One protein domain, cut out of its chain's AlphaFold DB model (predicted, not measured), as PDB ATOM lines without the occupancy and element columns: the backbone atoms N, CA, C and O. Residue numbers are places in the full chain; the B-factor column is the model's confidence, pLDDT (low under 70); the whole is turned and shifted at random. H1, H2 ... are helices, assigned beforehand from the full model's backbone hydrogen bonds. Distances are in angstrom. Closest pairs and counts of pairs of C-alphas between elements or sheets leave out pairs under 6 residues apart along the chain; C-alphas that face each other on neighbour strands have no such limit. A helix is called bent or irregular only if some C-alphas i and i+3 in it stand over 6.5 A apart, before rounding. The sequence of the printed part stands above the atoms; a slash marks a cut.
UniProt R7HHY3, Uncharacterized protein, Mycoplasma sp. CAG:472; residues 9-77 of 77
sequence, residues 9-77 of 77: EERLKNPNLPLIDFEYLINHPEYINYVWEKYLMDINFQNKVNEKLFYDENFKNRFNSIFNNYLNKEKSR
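This is residues 9 to 77 of the 77 residues of an uncharacterized protein of Mycoplasma sp. CAG:472 (UniProt R7HHY3). H3, H4 and H5 follow one another round two sharp corners, and H5 comes back to H3, with the short H2 packed on H5. H1 lies away from this body at one end of the longest axis, where residues 12 to 17 stick out, and residues 71 to 77 stick out at the other end. The printed part has 69 residues with five named helices, H1 to H5 in order, and no named strand: all helix. It is compact, with a radius of gyration of the C-alphas of 12.4 A, and its elongated outline spans 41 by 25 by 23 A.

H1 is residues 9 to 13, from C-alpha 9 at (24.749, 36.563, 26.665), 6.5 A long. H2, residues 22 to 27, is 8.7 A long. H3, residues 30 to 41, is 18.1 A long and only just irregular: C-alphas 30 and 33 are 6.6 A apart. H4, residues 43 to 55, is 18.3 A long. H5, residues 57 to 75, is 21.5 A long and ends with C-alpha 75 at (-5.652, 19.885, 25.062); it is irregular, with C-alphas 66 and 69 7.8 A apart and a kink of 77 degrees near residue 67.

H5 is the hub. It touches H2 with residues 62 to 66 alone, closest C-alphas Phe 22 and Arg 62, 7.2 A. H5 and H3 only just touch, with 3 pairs of C-alphas within 8 A, the closest Trp 36 and Phe 67 at 7.6 A; they are about perpendicular, 80 degrees. H4 and H5 touch only at the corner, closest C-alphas Leu 53 and Lys 60, 4.7 A. H3 and H4 touch only at the corner, closest C-alphas Tyr 39 and Gln 46, 4.9 A. H1 touches no helix. Every O i to N i+4 pair is within hydrogen-bond range in H1, H2 and H4; in H3 7 of 8 are, in H5 11 of 15.

The C-alphas farthest apart, Lys 13 and Ser 76, are 41.2 A apart. The printed part has no cut and no long link. Residues 74 to 77 are under pLDDT 70.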
ATOM      1  N   GLU A   9      23.661  35.596  26.460       92.00
ATOM      2  CA  GLU A   9      24.749  36.563  26.665       92.00
ATOM      3  C   GLU A   9      24.329  37.744  27.544       92.00
ATOM      4  O   GLU A   9      25.101  38.206  28.381       92.00
ATOM      5  N   GLU A  10      23.093  38.224  27.390       92.31
ATOM      6  CA  GLU A  10      22.554  39.298  28.228       92.31
ATOM      7  C   GLU A  10      22.456  38.864  29.691       92.31
ATOM      8  O   GLU A  10      22.874  39.595  30.588       92.31
ATOM      9  N   ARG A  11      21.980  37.639  29.929       92.19
ATOM     10  CA  ARG A  11      21.860  37.072  31.279       92.19
ATOM     11  C   ARG A  11      23.203  36.668  31.887       92.19
ATOM     12  O   ARG A  11      23.318  36.629  33.102       92.19
ATOM     13  N   LEU A  12      24.233  36.418  31.077       91.44
ATOM     14  CA  LEU A  12      25.598  36.264  31.590       91.44
ATOM     15  C   LEU A  12      26.153  37.582  32.136       91.44
ATOM     16  O   LEU A  12      26.829  37.585  33.159       91.44
ATOM     17  N   LYS A  13      25.855  38.704  31.469       95.19
ATOM     18  CA  LYS A  13      26.263  40.040  31.934       95.19
ATOM     19  C   LYS A  13      25.459  40.493  33.153       95.19
ATOM     20  O   LYS A  13      25.995  41.201  33.999       95.19
ATOM     21  N   ASN A  14      24.190  40.095  33.243       92.31
ATOM     22  CA  ASN A  14      23.336  40.351  34.397       92.31
ATOM     23  C   ASN A  14      22.464  39.119  34.725       92.31
ATOM     24  O   ASN A  14      21.391  38.957  34.134       92.31
ATOM     25  N   PRO A  15      22.887  38.278  35.690       89.00
ATOM     26  CA  PRO A  15      22.175  37.053  36.072       89.00
ATOM     27  C   PRO A  15      20.764  37.258  36.630       89.00
ATOM     28  O   PRO A  15      19.983  36.309  36.662       89.00
ATOM     29  N   ASN A  16      20.416  38.481  37.044       90.62
ATOM     30  CA  ASN A  16      19.087  38.801  37.567       90.62
ATOM     31  C   ASN A  16      18.044  39.013  36.459       90.62
ATOM     32  O   ASN A  16      16.856  39.138  36.751       90.62
ATOM     33  N   LEU A  17      18.466  39.075  35.190       92.81
ATOM     34  CA  LEU A  17      17.541  39.221  34.070       92.81
ATOM     35  C   LEU A  17      16.720  37.934  33.871       92.81
ATOM     36  O   LEU A  17      17.282  36.831  33.834       92.81
ATOM     37  N   PRO A  18      15.390  38.044  33.700       93.56
ATOM     38  CA  PRO A  18      14.537  36.878  33.535       93.56
ATOM     39  C   PRO A  18      14.768  36.207  32.172       93.56
ATOM     40  O   PRO A  18      15.346  36.777  31.254       93.56
ATOM     41  N   LEU A  19      14.302  34.965  32.016       94.56
ATOM     42  CA  LEU A  19      14.276  34.300  30.703       94.56
ATOM     43  C   LEU A  19      13.258  34.963  29.761       94.56
ATOM     44  O   LEU A  19      13.558  35.197  28.592       94.56
ATOM     45  N   ILE A  20      12.073  35.255  30.301       96.25
ATOM     46  CA  ILE A  20      10.964  35.929  29.629       96.25
ATOM     47  C   ILE A  20      10.587  37.135  30.480       96.25
ATOM     48  O   ILE A  20      10.357  37.002  31.684       96.25
ATOM     49  N   ASP A  21      10.520  38.298  29.855       96.19
ATOM     50  CA  ASP A  21      10.009  39.515  30.464       96.19
ATOM     51  C   ASP A  21       8.486  39.561  30.324       96.19
ATOM     52  O   ASP A  21       7.934  40.011  29.320       96.19
ATOM     53  N   PHE A  22       7.788  39.027  31.321       95.50
ATOM     54  CA  PHE A  22       6.328  38.982  31.288       95.50
ATOM     55  C   PHE A  22       5.686  40.375  31.374       95.50
ATOM     56  O   PHE A  22       4.624  40.562  30.793       95.50
ATOM     57  N   GLU A  23       6.321  41.355  32.031       95.44
ATOM     58  CA  GLU A  23       5.807  42.735  32.048       95.44
ATOM     59  C   GLU A  23       5.888  43.351  30.653       95.44
ATOM     60  O   GLU A  23       4.948  43.999  30.192       95.44
ATOM     61  N   TYR A  24       6.981  43.090  29.931       95.56
ATOM     62  CA  TYR A  24       7.086  43.492  28.536       95.56
ATOM     63  C   TYR A  24       5.984  42.859  27.677       95.56
ATOM     64  O   TYR A  24       5.359  43.557  26.886       95.56
ATOM     65  N   LEU A  25       5.696  41.565  27.855       95.25
ATOM     66  CA  LEU A  25       4.636  40.885  27.098       95.25
ATOM     67  C   LEU A  25       3.227  41.394  27.419       95.25
ATOM     68  O   LEU A  25       2.388  41.432  26.524       95.25
ATOM     69  N   ILE A  26       2.964  41.808  28.661       94.00
ATOM     70  CA  ILE A  26       1.690  42.437  29.042       94.00
ATOM     71  C   ILE A  26       1.508  43.772  28.306       94.00
ATOM     72  O   ILE A  26       0.414  44.064  27.828       94.00
ATOM     73  N   ASN A  27       2.580  44.559  28.180       95.69
ATOM     74  CA  ASN A  27       2.552  45.850  27.485       95.69
ATOM     75  C   ASN A  27       2.616  45.725  25.950       95.69
ATOM     76  O   ASN A  27       2.205  46.646  25.250       95.69
ATOM     77  N   HIS A  28       3.110  44.594  25.439       94.69
ATOM     78  CA  HIS A  28       3.290  44.315  24.012       94.69
ATOM     79  C   HIS A  28       2.727  42.934  23.633       94.69
ATOM     80  O   HIS A  28       3.488  41.996  23.343       94.69
ATOM     81  N   PRO A  29       1.390  42.771  23.647       93.19
ATOM     82  CA  PRO A  29       0.741  41.483  23.419       93.19
ATOM     83  C   PRO A  29       1.020  40.894  22.027       93.19
ATOM     84  O   PRO A  29       0.945  39.678  21.847       93.19
ATOM     85  N   GLU A  30       1.400  41.717  21.045       92.81
ATOM     86  CA  GLU A  30       1.817  41.288  19.708       92.81
ATOM     87  C   GLU A  30       3.000  40.307  19.731       92.81
ATOM     88  O   GLU A  30       3.110  39.449  18.851       92.81
ATOM     89  N   TYR A  31       3.854  40.367  20.759       95.69
ATOM     90  CA  TYR A  31       4.999  39.468  20.894       95.69
ATOM     91  C   TYR A  31       4.675  38.156  21.609       95.69
ATOM     92  O   TYR A  31       5.500  37.243  21.574       95.69
ATOM     93  N   ILE A  32       3.484  37.994  22.195       94.88
ATOM     94  CA  ILE A  32       3.091  36.742  22.867       94.88
ATOM     95  C   ILE A  32       3.125  35.571  21.874       94.88
ATOM     96  O   ILE A  32       3.732  34.540  22.166       94.88
ATOM     97  N   ASN A  33       2.560  35.751  20.673       93.81
ATOM     98  CA  ASN A  33       2.619  34.741  19.607       93.81
ATOM     99  C   ASN A  33       4.065  34.371  19.261       93.81
ATOM    100  O   ASN A  33       4.389  33.192  19.177       93.81
ATOM    101  N   TYR A  34       4.940  35.369  19.121       94.88
ATOM    102  CA  TYR A  34       6.343  35.140  18.786       94.88
ATOM    103  C   TYR A  34       7.065  34.315  19.862       94.88
ATOM    104  O   TYR A  34       7.791  33.370  19.550       94.88
ATOM    105  N   VAL A  35       6.868  34.655  21.141       95.94
ATOM    106  CA  VAL A  35       7.466  33.903  22.255       95.94
ATOM    107  C   VAL A  35       6.939  32.471  22.288       95.94
ATOM    108  O   VAL A  35       7.720  31.545  22.507       95.94
ATOM    109  N   TRP A  36       5.644  32.282  22.025       95.62
ATOM    110  CA  TRP A  36       5.033  30.959  21.957       95.62
ATOM    111  C   TRP A  36       5.583  30.117  20.800       95.62
ATOM    112  O   TRP A  36       6.004  28.983  21.012       95.62
ATOM    113  N   GLU A  37       5.665  30.672  19.590       94.50
ATOM    114  CA  GLU A  37       6.266  29.989  18.437       94.50
ATOM    115  C   GLU A  37       7.716  29.597  18.714       94.50
ATOM    116  O   GLU A  37       8.124  28.467  18.448       94.50
ATOM    117  N   LYS A  38       8.494  30.495  19.330       94.81
ATOM    118  CA  LYS A  38       9.862  30.173  19.729       94.81
ATOM    119  C   LYS A  38       9.904  29.040  20.757       94.81
ATOM    120  O   LYS A  38      10.765  28.174  20.643       94.81
ATOM    121  N   TYR A  39       8.999  29.024  21.735       95.56
ATOM    122  CA  TYR A  39       8.877  27.928  22.702       95.56
ATOM    123  C   TYR A  39       8.566  26.581  22.033       95.56
ATOM    124  O   TYR A  39       9.103  25.564  22.460       95.56
ATOM    125  N   LEU A  40       7.769  26.568  20.961       94.44
ATOM    126  CA  LEU A  40       7.459  25.348  20.211       94.44
ATOM    127  C   LEU A  40       8.595  24.885  19.286       94.44
ATOM    128  O   LEU A  40       8.753  23.685  19.074       94.44
ATOM    129  N   MET A  41       9.364  25.811  18.705       95.12
ATOM    130  CA  MET A  41      10.327  25.495  17.638       95.12
ATOM    131  C   MET A  41      11.792  25.422  18.095       95.12
ATOM    132  O   MET A  41      12.600  24.756  17.450       95.12
ATOM    133  N   ASP A  42      12.172  26.111  19.174       95.69
ATOM    134  CA  ASP A  42      13.550  26.158  19.677       95.69
ATOM    135  C   ASP A  42      13.694  25.267  20.917       95.69
ATOM    136  O   ASP A  42      13.377  25.675  22.034       95.69
ATOM    137  N   ILE A  43      14.231  24.058  20.722       94.94
ATOM    138  CA  ILE A  43      14.418  23.040  21.774       94.94
ATOM    139  C   ILE A  43      15.228  23.583  22.961       94.94
ATOM    140  O   ILE A  43      14.930  23.284  24.118       94.94
ATOM    141  N   ASN A  44      16.246  24.412  22.712       93.88
ATOM    142  CA  ASN A  44      17.073  24.958  23.787       93.88
ATOM    143  C   ASN A  44      16.302  25.979  24.623       93.88
ATOM    144  O   ASN A  44      16.467  26.043  25.844       93.88
ATOM    145  N   PHE A  45      15.479  26.801  23.973       95.19
ATOM    146  CA  PHE A  45      14.595  27.729  24.666       95.19
ATOM    147  C   PHE A  45      13.494  26.979  25.424       95.19
ATOM    148  O   PHE A  45      13.284  27.257  26.603       95.19
ATOM    149  N   GLN A  46      12.880  25.978  24.794       96.12
ATOM    150  CA  GLN A  46      11.862  25.118  25.392       96.12
ATOM    151  C   GLN A  46      12.363  24.446  26.673       96.12
ATOM    152  O   GLN A  46      11.721  24.563  27.712       96.12
ATOM    153  N   ASN A  47      13.541  23.817  26.637       96.44
ATOM    154  CA  ASN A  47      14.128  23.156  27.805       96.44
ATOM    155  C   ASN A  47      14.344  24.128  28.972       96.44
ATOM    156  O   ASN A  47      14.015  23.806  30.109       96.44
ATOM    157  N   LYS A  48      14.824  25.347  28.691       94.81
ATOM    158  CA  LYS A  48      15.013  26.394  29.713       94.81
ATOM    159  C   LYS A  48      13.692  26.883  30.299       94.81
ATOM    160  O   LYS A  48      13.621  27.174  31.491       94.81
ATOM    161  N   VAL A  49      12.657  27.011  29.467       96.25
ATOM    162  CA  VAL A  49      11.308  27.352  29.933       96.25
ATOM    163  C   VAL A  49      10.760  26.219  30.801       96.25
ATOM    164  O   VAL A  49      10.305  26.494  31.902       96.25
ATOM    165  N   ASN A  50      10.878  24.961  30.374       96.56
ATOM    166  CA  ASN A  50      10.401  23.794  31.120       96.56
ATOM    167  C   ASN A  50      11.098  23.625  32.472       96.56
ATOM    168  O   ASN A  50      10.439  23.363  33.475       96.56
ATOM    169  N   GLU A  51      12.412  23.839  32.523       96.38
ATOM    170  CA  GLU A  51      13.170  23.868  33.774       96.38
ATOM    171  C   GLU A  51      12.613  24.939  34.726       96.38
ATOM    172  O   GLU A  51      12.325  24.661  35.890       96.38
ATOM    173  N   LYS A  52      12.368  26.155  34.220       95.69
ATOM    174  CA  LYS A  52      11.747  27.231  35.004       95.69
ATOM    175  C   LYS A  52      10.319  26.895  35.436       95.69
ATOM    176  O   LYS A  52       9.978  27.144  36.583       95.69
ATOM    177  N   LEU A  53       9.504  26.290  34.574       96.31
ATOM    178  CA  LEU A  53       8.153  25.838  34.924       96.31
ATOM    179  C   LEU A  53       8.156  24.777  36.035       96.31
ATOM    180  O   LEU A  53       7.187  24.690  36.788       96.31
ATOM    181  N   PHE A  54       9.213  23.967  36.123       96.12
ATOM    182  CA  PHE A  54       9.347  22.923  37.134       96.12
ATOM    183  C   PHE A  54       9.822  23.470  38.488       96.12
ATOM    184  O   PHE A  54       9.270  23.088  39.517       96.12
ATOM    185  N   TYR A  55      10.813  24.369  38.496       96.00
ATOM    186  CA  TYR A  55      11.459  24.842  39.730       96.00
ATOM    187  C   TYR A  55      10.966  26.203  40.253       96.00
ATOM    188  O   TYR A  55      11.203  26.517  41.417       96.00
ATOM    189  N   ASP A  56      10.315  27.028  39.429       95.88
ATOM    190  CA  ASP A  56       9.906  28.395  39.772       95.88
ATOM    191  C   ASP A  56       8.381  28.547  39.642       95.88
ATOM    192  O   ASP A  56       7.826  28.756  38.559       95.88
ATOM    193  N   GLU A  57       7.683  28.427  40.773       95.88
ATOM    194  CA  GLU A  57       6.218  28.480  40.827       95.88
ATOM    195  C   GLU A  57       5.663  29.848  40.397       95.88
ATOM    196  O   GLU A  57       4.633  29.922  39.724       95.88
ATOM    197  N   ASN A  58       6.371  30.940  40.702       95.69
ATOM    198  CA  ASN A  58       5.971  32.277  40.266       95.69
ATOM    199  C   ASN A  58       6.075  32.405  38.739       95.69
ATOM    200  O   ASN A  58       5.145  32.875  38.080       95.69
ATOM    201  N   PHE A  59       7.179  31.925  38.159       96.69
ATOM    202  CA  PHE A  59       7.335  31.853  36.708       96.69
ATOM    203  C   PHE A  59       6.225  31.012  36.073       96.69
ATOM    204  O   PHE A  59       5.608  31.455  35.104       96.69
ATOM    205  N   LYS A  60       5.918  29.841  36.643       96.75
ATOM    206  CA  LYS A  60       4.834  28.962  36.185       96.75
ATOM    207  C   LYS A  60       3.476  29.653  36.192       96.75
ATOM    208  O   LYS A  60       2.749  29.561  35.203       96.75
ATOM    209  N   ASN A  61       3.141  30.370  37.259       96.56
ATOM    210  CA  ASN A  61       1.865  31.073  37.368       96.56
ATOM    211  C   ASN A  61       1.743  32.184  36.316       96.56
ATOM    212  O   ASN A  61       0.724  32.272  35.631       96.56
ATOM    213  N   ARG A  62       2.803  32.982  36.121       96.69
ATOM    214  CA  ARG A  62       2.828  34.049  35.103       96.69
ATOM    215  C   ARG A  62       2.787  33.485  33.683       96.69
ATOM    216  O   ARG A  62       2.020  33.975  32.856       96.69
ATOM    217  N   PHE A  63       3.547  32.423  33.418       96.81
ATOM    218  CA  PHE A  63       3.550  31.743  32.125       96.81
ATOM    219  C   PHE A  63       2.163  31.184  31.793       96.81
ATOM    220  O   PHE A  63       1.612  31.488  30.740       96.81
ATOM    221  N   ASN A  64       1.551  30.434  32.712       95.00
ATOM    222  CA  ASN A  64       0.215  29.883  32.499       95.00
ATOM    223  C   ASN A  64      -0.836  30.979  32.316       95.00
ATOM    224  O   ASN A  64      -1.726  30.812  31.494       95.00
ATOM    225  N   SER A  65      -0.729  32.100  33.035       95.00
ATOM    226  CA  SER A  65      -1.649  33.231  32.881       95.00
ATOM    227  C   SER A  65      -1.576  33.852  31.481       95.00
ATOM    228  O   SER A  65      -2.614  34.030  30.844       95.00
ATOM    229  N   ILE A  66      -0.369  34.120  30.971       95.06
ATOM    230  CA  ILE A  66      -0.166  34.755  29.658       95.06
ATOM    231  C   ILE A  66      -0.456  33.782  28.508       95.06
ATOM    232  O   ILE A  66      -1.083  34.155  27.516       95.06
ATOM    233  N   PHE A  67      -0.041  32.521  28.640       94.94
ATOM    234  CA  PHE A  67      -0.130  31.526  27.569       94.94
ATOM    235  C   PHE A  67      -1.336  30.576  27.691       94.94
ATOM    236  O   PHE A  67      -1.443  29.626  26.913       94.94
ATOM    237  N   ASN A  68      -2.288  30.836  28.600       92.25
ATOM    238  CA  ASN A  68      -3.465  29.985  28.847       92.25
ATOM    239  C   ASN A  68      -4.216  29.607  27.558       92.25
ATOM    240  O   ASN A  68      -4.604  28.458  27.346       92.25
ATOM    241  N   ASN A  69      -4.391  30.584  26.664       88.06
ATOM    242  CA  ASN A  69      -5.109  30.399  25.402       88.06
ATOM    243  C   ASN A  69      -4.418  29.405  24.460       88.06
ATOM    244  O   ASN A  69      -5.094  28.755  23.666       88.06
ATOM    245  N   TYR A  70      -3.094  29.284  24.532       88.50
ATOM    246  CA  TYR A  70      -2.334  28.332  23.726       88.50
ATOM    247  C   TYR A  70      -2.346  26.947  24.369       88.50
ATOM    248  O   TYR A  70      -2.648  25.965  23.697       88.50
ATOM    249  N   LEU A  71      -2.145  26.887  25.688       85.62
ATOM    250  CA  LEU A  71      -2.155  25.641  26.460       85.62
ATOM    251  C   LEU A  71      -3.491  24.892  26.349       85.62
ATOM    252  O   LEU A  71      -3.515  23.668  26.237       85.62
ATOM    253  N   ASN A  72      -4.616  25.612  26.347       77.62
ATOM    254  CA  ASN A  72      -5.934  24.986  26.206       77.62
ATOM    255  C   ASN A  72      -6.212  24.495  24.778       77.62
ATOM    256  O   ASN A  72      -6.912  23.501  24.613       77.62
ATOM    257  N   LYS A  73      -5.633  25.133  23.751       71.81
ATOM    258  CA  LYS A  73      -5.773  24.686  22.355       71.81
ATOM    259  C   LYS A  73      -5.056  23.363  22.085       71.81
ATOM    260  O   LYS A  73      -5.532  22.599  21.251       71.81
ATOM    261  N   GLU A  74      -3.960  23.074  22.783       59.75
ATOM    262  CA  GLU A  74      -3.271  21.780  22.664       59.75
ATOM    263  C   GLU A  74      -4.034  20.635  23.341       59.75
ATOM    264  O   GLU A  74      -3.954  19.507  22.877       59.75
ATOM    265  N   LYS A  75      -4.829  20.909  24.384       54.59
ATOM    266  CA  LYS A  75      -5.652  19.885  25.062       54.59
ATOM    267  C   LYS A  75      -6.908  19.475  24.289       54.59
ATOM    268  O   LYS A  75      -7.538  18.485  24.645       54.59
ATOM    269  N   SER A  76      -7.321  20.267  23.300       51.94
ATOM    270  CA  SER A  76      -8.507  20.004  22.472       51.94
ATOM    271  C   SER A  76      -8.185  19.328  21.132       51.94
ATOM    272  O   SER A  76      -9.086  19.180  20.309       51.94
ATOM    273  N   ARG A  77      -6.923  18.952  20.897       44.75
ATOM    274  CA  ARG A  77      -6.476  18.142  19.756       44.75
ATOM    275  C   ARG A  77      -6.123  16.738  20.220       44.75
ATOM    276  O   ARG A  77      -6.337  15.820  19.402       44.75
TER     277      ARG A  77